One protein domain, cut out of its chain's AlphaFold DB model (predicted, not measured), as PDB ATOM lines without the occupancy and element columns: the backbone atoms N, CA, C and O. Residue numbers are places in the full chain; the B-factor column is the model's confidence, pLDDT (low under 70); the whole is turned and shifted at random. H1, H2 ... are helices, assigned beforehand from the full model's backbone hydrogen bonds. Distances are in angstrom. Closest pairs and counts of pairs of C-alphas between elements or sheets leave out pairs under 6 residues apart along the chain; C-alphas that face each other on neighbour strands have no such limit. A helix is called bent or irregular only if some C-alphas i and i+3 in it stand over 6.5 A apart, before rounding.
ATOM      1  N   LYS A 226      16.699 -37.960   0.835       77.19
ATOM      2  CA  LYS A 226      15.617 -37.564  -0.078       77.19
ATOM      3  C   LYS A 226      15.271 -36.091   0.089       77.19
ATOM      4  O   LYS A 226      15.427 -35.526   1.168       77.19
ATOM      5  N   ALA A 227      14.763 -35.490  -0.984       74.44
ATOM      6  CA  ALA A 227      14.226 -34.138  -0.933       74.44
ATOM      7  C   ALA A 227      13.049 -34.065   0.056       74.44
ATOM      8  O   ALA A 227      12.190 -34.943   0.074       74.44
ATOM      9  N   HIS A 228      13.007 -32.997   0.856       72.88
ATOM     10  CA  HIS A 228      11.964 -32.785   1.864       72.88
ATOM     11  C   HIS A 228      10.569 -32.568   1.256       72.88
ATOM     12  O   HIS A 228       9.562 -32.926   1.859       72.88
ATOM     13  N   ARG A 229      10.507 -31.991   0.050       73.12
ATOM     14  CA  ARG A 229       9.266 -31.724  -0.684       73.12
ATOM     15  C   ARG A 229       9.356 -32.268  -2.108       73.12
ATOM     16  O   ARG A 229      10.448 -32.249  -2.684       73.12
ATOM     17  N   PRO A 230       8.229 -32.700  -2.699       75.50
ATOM     18  CA  PRO A 230       8.187 -33.028  -4.116       75.50
ATOM     19  C   PRO A 230       8.492 -31.780  -4.954       75.50
ATOM     20  O   PRO A 230       8.136 -30.660  -4.582       75.50
ATOM     21  N   VAL A 231       9.171 -31.977  -6.085       72.38
ATOM     22  CA  VAL A 231       9.458 -30.897  -7.035       72.38
ATOM     23  C   VAL A 231       8.139 -30.478  -7.702       72.38
ATOM     24  O   VAL A 231       7.448 -31.348  -8.231       72.38
ATOM     25  N   PRO A 232       7.769 -29.182  -7.673       77.88
ATOM     26  CA  PRO A 232       6.610 -28.668  -8.400       77.88
ATOM     27  C   PRO A 232       6.644 -29.008  -9.894       77.88
ATOM     28  O   PRO A 232       7.719 -29.073 -10.493       77.88
ATOM     29  N   ASP A 233       5.469 -29.172 -10.497       80.38
ATOM     30  CA  ASP A 233       5.323 -29.502 -11.917       80.38
ATOM     31  C   ASP A 233       5.464 -28.251 -12.803       80.38
ATOM     32  O   ASP A 233       4.504 -27.744 -13.372       80.38
ATOM     33  N   ASP A 234       6.672 -27.693 -12.835       84.38
ATOM     34  CA  ASP A 234       7.041 -26.551 -13.674       84.38
ATOM     35  C   ASP A 234       8.148 -27.003 -14.647       84.38
ATOM     36  O   ASP A 234       9.189 -27.493 -14.189       84.38
ATOM     37  N   PRO A 235       7.950 -26.893 -15.976       85.94
ATOM     38  CA  PRO A 235       8.915 -27.376 -16.962       85.94
ATOM     39  C   PRO A 235      10.278 -26.686 -16.824       85.94
ATOM     40  O   PRO A 235      11.306 -27.358 -16.825       85.94
ATOM     41  N   VAL A 236      10.298 -25.371 -16.573       86.06
ATOM     42  CA  VAL A 236      11.550 -24.607 -16.424       86.06
ATOM     43  C   VAL A 236      12.307 -25.039 -15.169       86.06
ATOM     44  O   VAL A 236      13.539 -25.101 -15.142       86.06
ATOM     45  N   LEU A 237      11.564 -25.369 -14.110       84.50
ATOM     46  CA  LEU A 237      12.130 -25.876 -12.868       84.50
ATOM     47  C   LEU A 237      12.753 -27.261 -13.051       84.50
ATOM     48  O   LEU A 237      13.821 -27.509 -12.495       84.50
ATOM     49  N   LYS A 238      12.102 -28.150 -13.808       85.56
ATOM     50  CA  LYS A 238      12.592 -29.506 -14.096       85.56
ATOM     51  C   LYS A 238      13.889 -29.482 -14.907       85.56
ATOM     52  O   LYS A 238      14.833 -30.179 -14.537       85.56
ATOM     53  N   ASP A 239      13.967 -28.629 -15.924       87.50
ATOM     54  CA  ASP A 239      15.179 -28.460 -16.733       87.50
ATOM     55  C   ASP A 239      16.342 -27.929 -15.880       87.50
ATOM     56  O   ASP A 239      17.458 -28.451 -15.907       87.50
ATOM     57  N   PHE A 240      16.063 -26.947 -15.018       88.94
ATOM     58  CA  PHE A 240      17.064 -26.402 -14.101       88.94
ATOM     59  C   PHE A 240      17.511 -27.410 -13.032       88.94
ATOM     60  O   PHE A 240      18.684 -27.470 -12.664       88.94
ATOM     61  N   VAL A 241      16.580 -28.224 -12.535       87.25
ATOM     62  CA  VAL A 241      16.839 -29.352 -11.635       87.25
ATOM     63  C   VAL A 241      17.799 -30.355 -12.282       87.25
ATOM     64  O   VAL A 241      18.737 -30.793 -11.616       87.25
ATOM     65  N   ALA A 242      17.619 -30.672 -13.566       89.12
ATOM     66  CA  ALA A 242      18.513 -31.562 -14.305       89.12
ATOM     67  C   ALA A 242      19.927 -30.969 -14.447       89.12
ATOM     68  O   ALA A 242      20.911 -31.644 -14.137       89.12
ATOM     69  N   ALA A 243      20.041 -29.684 -14.801       89.75
ATOM     70  CA  ALA A 243      21.330 -28.983 -14.848       89.75
ATOM     71  C   ALA A 243      22.028 -28.956 -13.471       89.75
ATOM     72  O   ALA A 243      23.245 -29.124 -13.360       89.75
ATOM     73  N   LEU A 244      21.255 -28.810 -12.390       89.19
ATOM     74  CA  LEU A 244      21.774 -28.870 -11.026       89.19
ATOM     75  C   LEU A 244      22.264 -30.279 -10.663       89.19
ATOM     76  O   LEU A 244      23.320 -30.398 -10.047       89.19
ATOM     77  N   GLN A 245      21.560 -31.343 -11.066       88.88
ATOM     78  CA  GLN A 245      22.038 -32.723 -10.887       88.88
ATOM     79  C   GLN A 245      23.356 -32.961 -11.617       88.88
ATOM     80  O   GLN A 245      24.259 -33.570 -11.049       88.88
ATOM     81  N   GLN A 246      23.503 -32.437 -12.835       91.88
ATOM     82  CA  GLN A 246      24.757 -32.530 -13.579       91.88
ATOM     83  C   GLN A 246      25.913 -31.861 -12.821       91.88
ATOM     84  O   GLN A 246      26.959 -32.479 -12.635       91.88
ATOM     85  N   ALA A 247      25.708 -30.649 -12.298       90.31
ATOM     86  CA  ALA A 247      26.715 -29.963 -11.486       90.31
ATOM     87  C   ALA A 247      27.041 -30.716 -10.177       90.31
ATOM     88  O   ALA A 247      28.192 -30.738  -9.739       90.31
ATOM     89  N   MET A 248      26.046 -31.356  -9.553       89.25
ATOM     90  CA  MET A 248      26.244 -32.179  -8.352       89.25
ATOM     91  C   MET A 248      26.993 -33.488  -8.646       89.25
ATOM     92  O   MET A 248      27.734 -33.966  -7.788       89.25
ATOM     93  N   ASN A 249      26.846 -34.046  -9.852       92.25
ATOM     94  CA  ASN A 249      27.616 -35.205 -10.309       92.25
ATOM     95  C   ASN A 249      29.078 -34.840 -10.609       92.25
ATOM     96  O   ASN A 249      29.968 -35.631 -10.313       92.25
ATOM     97  N   GLU A 250      29.341 -33.645 -11.156       92.75
ATOM     98  CA  GLU A 250      30.708 -33.123 -11.335       92.75
ATOM     99  C   GLU A 250      31.415 -32.943  -9.980       92.75
ATOM    100  O   GLU A 250      32.592 -33.270  -9.829       92.75
ATOM    101  N   ARG A 251      30.698 -32.408  -8.983       90.00
ATOM    102  CA  ARG A 251      31.209 -32.202  -7.625       90.00
ATOM    103  C   ARG A 251      30.071 -32.301  -6.600       90.00
ATOM    104  O   ARG A 251      29.117 -31.534  -6.688       90.00
ATOM    105  N   PRO A 252      30.195 -33.132  -5.550       88.06
ATOM    106  CA  PRO A 252      29.090 -33.378  -4.618       88.06
ATOM    107  C   PRO A 252      28.833 -32.232  -3.626       88.06
ATOM    108  O   PRO A 252      27.761 -32.160  -3.031       88.06
ATOM    109  N   ILE A 253      29.801 -31.331  -3.414       89.31
ATOM    110  CA  ILE A 253      29.709 -30.252  -2.417       89.31
ATOM    111  C   ILE A 253      29.996 -28.911  -3.077       89.31
ATOM    112  O   ILE A 253      31.125 -28.651  -3.490       89.31
ATOM    113  N   TRP A 254      29.004 -28.022  -3.094       89.38
ATOM    114  CA  TRP A 254      29.120 -26.686  -3.674       89.38
ATOM    115  C   TRP A 254      28.826 -25.580  -2.663       89.38
ATOM    116  O   TRP A 254      27.892 -25.668  -1.866       89.38
ATOM    117  N   THR A 255      29.568 -24.473  -2.760       90.38
ATOM    118  CA  THR A 255      29.130 -23.202  -2.166       90.38
ATOM    119  C   THR A 255      28.089 -22.551  -3.074       90.38
ATOM    120  O   THR A 255      28.133 -22.697  -4.298       90.38
ATOM    121  N   ARG A 256      27.163 -21.774  -2.495       85.06
ATOM    122  CA  ARG A 256      26.097 -21.109  -3.268       85.06
ATOM    123  C   ARG A 256      26.655 -20.284  -4.432       85.06
ATOM    124  O   ARG A 256      26.121 -20.358  -5.532       85.06
ATOM    125  N   ARG A 257      27.718 -19.512  -4.189       87.56
ATOM    126  CA  ARG A 257      28.324 -18.622  -5.190       87.56
ATOM    127  C   ARG A 257      28.965 -19.399  -6.342       87.56
ATOM    128  O   ARG A 257      28.812 -19.006  -7.491       87.56
ATOM    129  N   ALA A 258      29.645 -20.506  -6.048       90.06
ATOM    130  CA  ALA A 258      30.275 -21.326  -7.079       90.06
ATOM    131  C   ALA A 258      29.229 -22.006  -7.979       90.06
ATOM    132  O   ALA A 258      29.356 -21.959  -9.200       90.06
ATOM    133  N   LEU A 259      28.150 -22.534  -7.390       89.50
ATOM    134  CA  LEU A 259      27.049 -23.126  -8.157       89.50
ATOM    135  C   LEU A 259      26.298 -22.069  -8.985       89.50
ATOM    136  O   LEU A 259      25.948 -22.319 -10.133       89.50
ATOM    137  N   GLN A 260      26.122 -20.856  -8.442       89.50
ATOM    138  CA  GLN A 260      25.572 -19.727  -9.198       89.50
ATOM    139  C   GLN A 260      26.407 -19.408 -10.432       89.50
ATOM    140  O   GLN A 260      25.827 -19.235 -11.494       89.50
ATOM    141  N   ASN A 261      27.734 -19.360 -10.306       90.62
ATOM    142  CA  ASN A 261      28.632 -19.084 -11.428       90.62
ATOM    143  C   ASN A 261      28.595 -20.189 -12.497       90.62
ATOM    144  O   ASN A 261      28.705 -19.892 -13.682       90.62
ATOM    145  N   ARG A 262      28.418 -21.452 -12.090       90.00
ATOM    146  CA  ARG A 262      28.319 -22.592 -13.014       90.00
ATOM    147  C   ARG A 262      27.023 -22.584 -13.829       90.00
ATOM    148  O   ARG A 262      27.045 -23.014 -14.978       90.00
ATOM    149  N   LEU A 263      25.928 -22.105 -13.233       89.25
ATOM    150  CA  LEU A 263      24.569 -22.164 -13.782       89.25
ATOM    151  C   LEU A 263      24.054 -20.813 -14.319       89.25
ATOM    152  O   LEU A 263      22.856 -20.678 -14.547       89.25
ATOM    153  N   VAL A 264      24.913 -19.800 -14.505       88.31
ATOM    154  CA  VAL A 264      24.488 -18.449 -14.953       88.31
ATOM    155  C   VAL A 264      23.744 -18.484 -16.288       88.31
ATOM    156  O   VAL A 264      22.820 -17.701 -16.488       88.31
ATOM    157  N   ASN A 265      24.140 -19.391 -17.181       87.88
ATOM    158  CA  ASN A 265      23.618 -19.467 -18.544       87.88
ATOM    159  C   ASN A 265      22.366 -20.351 -18.671       87.88
ATOM    160  O   ASN A 265      21.813 -20.455 -19.762       87.88
ATOM    161  N   GLU A 266      21.915 -20.980 -17.582       88.56
ATOM    162  CA  GLU A 266      20.738 -21.849 -17.600       88.56
ATOM    163  C   GLU A 266      19.441 -21.029 -17.508       88.56
ATOM    164  O   GLU A 266      19.357 -20.092 -16.700       88.56
ATOM    165  N   PRO A 267      18.381 -21.393 -18.256       82.75
ATOM    166  CA  PRO A 267      17.143 -20.616 -18.334       82.75
ATOM    167  C   PRO A 267      16.456 -20.446 -16.969       82.75
ATOM    168  O   PRO A 267      15.808 -19.433 -16.729       82.75
ATOM    169  N   GLY A 268      16.655 -21.383 -16.037       80.81
ATOM    170  CA  GLY A 268      16.099 -21.343 -14.681       80.81
ATOM    171  C   GLY A 268      16.953 -20.633 -13.623       80.81
ATOM    172  O   GLY A 268      16.600 -20.674 -12.446       80.81
ATOM    173  N   TYR A 269      18.057 -19.960 -13.977       83.62
ATOM    174  CA  TYR A 269      18.967 -19.330 -13.001       83.62
ATOM    175  C   TYR A 269      18.264 -18.375 -12.012       83.62
ATOM    176  O   TYR A 269      18.617 -18.300 -10.828       83.62
ATOM    177  N   TYR A 270      17.223 -17.667 -12.459       80.25
ATOM    178  CA  TYR A 270      16.431 -16.768 -11.611       80.25
ATOM    179  C   TYR A 270      15.724 -17.503 -10.458       80.25
ATOM    180  O   TYR A 270      15.554 -16.924  -9.381       80.25
ATOM    181  N   LEU A 271      15.394 -18.788 -10.628       76.06
ATOM    182  CA  LEU A 271      14.818 -19.633  -9.581       76.06
ATOM    183  C   LEU A 271      15.807 -19.834  -8.434       76.06
ATOM    184  O   LEU A 271      15.402 -19.910  -7.282       76.06
ATOM    185  N   MET A 272      17.114 -19.801  -8.694       71.38
ATOM    186  CA  MET A 272      18.119 -19.873  -7.635       71.38
ATOM    187  C   MET A 272      18.177 -18.596  -6.779       71.38
ATOM    188  O   MET A 272      18.675 -18.629  -5.645       71.38
ATOM    189  N   LYS A 273      17.688 -17.458  -7.293       62.59
ATOM    190  CA  LYS A 273      17.571 -16.197  -6.536       62.59
ATOM    191  C   LYS A 273      16.309 -16.170  -5.672       62.59
ATOM    192  O   LYS A 273      16.367 -15.630  -4.570       62.59
ATOM    193  N   THR A 274      15.219 -16.792  -6.124       50.03
ATOM    194  CA  THR A 274      13.887 -16.705  -5.495       50.03
ATOM    195  C   THR A 274      13.448 -17.968  -4.741       50.03
ATOM    196  O   THR A 274      12.640 -17.871  -3.821       50.03
ATOM    197  N   ARG A 275      13.982 -19.151  -5.074       48.16
ATOM    198  CA  ARG A 275      13.604 -20.458  -4.507       48.16
ATOM    199  C   ARG A 275      14.828 -21.332  -4.210       48.16
ATOM    200  O   ARG A 275      15.368 -22.006  -5.081       48.16
ATOM    201  N   PRO A 276      15.263 -21.396  -2.947       48.44
ATOM    202  CA  PRO A 276      16.379 -22.248  -2.550       48.44
ATOM    203  C   PRO A 276      16.015 -23.734  -2.346       48.44
ATOM    204  O   PRO A 276      16.877 -24.486  -1.901       48.44
ATOM    205  N   SER A 277      14.791 -24.171  -2.672       42.50
ATOM    206  CA  SER A 277      14.279 -25.538  -2.446       42.50
ATOM    207  C   SER A 277      14.950 -26.632  -3.290       42.50
ATOM    208  O   SER A 277      14.722 -27.814  -3.056       42.50
ATOM    209  N   ILE A 278      15.794 -26.263  -4.254       46.59
ATOM    210  CA  ILE A 278      16.470 -27.181  -5.180       46.59
ATOM    211  C   ILE A 278      17.901 -27.436  -4.699       46.59
ATOM    212  O   ILE A 278      18.861 -27.056  -5.364       46.59
ATOM    213  N   ARG A 279      18.085 -27.941  -3.474       52.41
ATOM    214  CA  ARG A 279      19.438 -27.997  -2.886       52.41
ATOM    215  C   ARG A 279      20.023 -29.359  -2.606       52.41
ATOM    216  O   ARG A 279      21.233 -29.400  -2.423       52.41
ATOM    217  N   ARG A 280      19.260 -30.451  -2.657       49.53
ATOM    218  CA  ARG A 280      19.826 -31.808  -2.718       49.53
ATOM    219  C   ARG A 280      18.873 -32.721  -3.477       49.53
ATOM    220  O   ARG A 280      17.743 -32.940  -3.050       49.53
ATOM    221  N   LEU A 281      19.330 -33.208  -4.621       45.03
ATOM    222  CA  LEU A 281      18.746 -34.349  -5.322       45.03
ATOM    223  C   LEU A 281      19.572 -35.588  -4.957       45.03
ATOM    224  O   LEU A 281      20.712 -35.423  -4.515       45.03
ATOM    225  N   PRO A 282      18.997 -36.798  -5.051       36.53
ATOM    226  CA  PRO A 282      19.629 -38.006  -4.537       36.53
ATOM    227  C   PRO A 282      21.018 -38.206  -5.149       36.53
ATOM    228  O   PRO A 282      21.179 -38.194  -6.367       36.53
ATOM    229  N   ILE A 283      22.012 -38.383  -4.279       39.25
ATOM    230  CA  ILE A 283      23.378 -38.741  -4.658       39.25
ATOM    231  C   ILE A 283      23.348 -40.205  -5.135       39.25
ATOM    232  O   ILE A 283      22.782 -41.046  -4.427       39.25
ATOM    233  N   PRO A 284      23.915 -40.553  -6.306       32.72
ATOM    234  CA  PRO A 284      24.059 -41.950  -6.699       32.72
ATOM    235  C   PRO A 284      24.966 -42.671  -5.692       32.72
ATOM    236  O   PRO A 284      26.040 -42.180  -5.346       32.72
ATOM    237  N   LYS A 285      24.508 -43.823  -5.186       35.16
ATOM    238  CA  LYS A 285      25.263 -44.654  -4.237       35.16
ATOM    239  C   LYS A 285      26.605 -45.053  -4.853       35.16
ATOM    240  O   LYS A 285      26.621 -45.660  -5.921       35.16
TER     241      LYS A 285
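Overview. This is residues 226 to 285 of the 289 residues of an uncharacterized protein of Monilinia fructicola (UniProt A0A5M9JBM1). One long helix, H1, makes one side of a small, loosely joined group of three helices: the short helices H2 and H3 stand side by side on one side of it, each about at right angles to it, and run opposite ways. The unnamed stretch after H3, residues 275 to 285, crosses H1 and runs to the side away from H2 and H3, where the first printed residues also lie. The printed part has 60 residues with three named helices, in the order H1, H2, H3, and no named strand. The class is all helix, though under half of the residues, 29 of the 60, are in named elements. The whole is compact, with a radius of gyration of the C-alphas of 10.9 A, and spans 27 by 25 by 15 A.

Along the chain. H1, the longest helix, takes residues 235 to 250 and measures 23.2 A from its first C-alpha, at (8.915, -27.376, -16.962), to its last, at (30.708, -33.123, -11.335). H2 takes residues 256 to 262 and measures 10.1 A. H3 takes residues 269 to 274, measures 9.4 A and ends with C-alpha 274 at (13.887, -16.705, -5.495). No helix is bent or irregular.

Arrangement. H1 is near both other helices. H1 and H2 are close but not clearly touching; their closest C-alphas, those of Ala 247 and Leu 259, are 7.6 A apart. Their lines are about perpendicular, at 84 degrees. H1 and H3 are also close but not clearly touching, with the C-alphas of Phe 240 and Tyr 269 the closest at 7.4 A. Their lines are about perpendicular, at 78 degrees. H2 and H3 are close but not clearly touching; their closest C-alphas, those of Gln 260 and Met 272, are 7.6 A apart. They run opposite ways at a shallow tilt of 19 degrees. In H1 and H2 every O i to N i+4 pair is within hydrogen-bond range; in H3 it is 1 of 2, beside 3 of 3 O i to N i+3 pairs.

Size, cuts and confidence. The two C-alphas farthest apart are those of Thr 274 and Lys 285, at 30.2 A. The first and last printed C-alphas, those of Lys 226 and Lys 285, are 12.7 A apart. The printed part has no cut. The link from H1 to H2 is tight, the link from H2 to H3 is short, and neither is long. The mean pLDDT of the printed part is 76.6; residues 273 to 285, of which 273 and 274 belong to H3, are under 70.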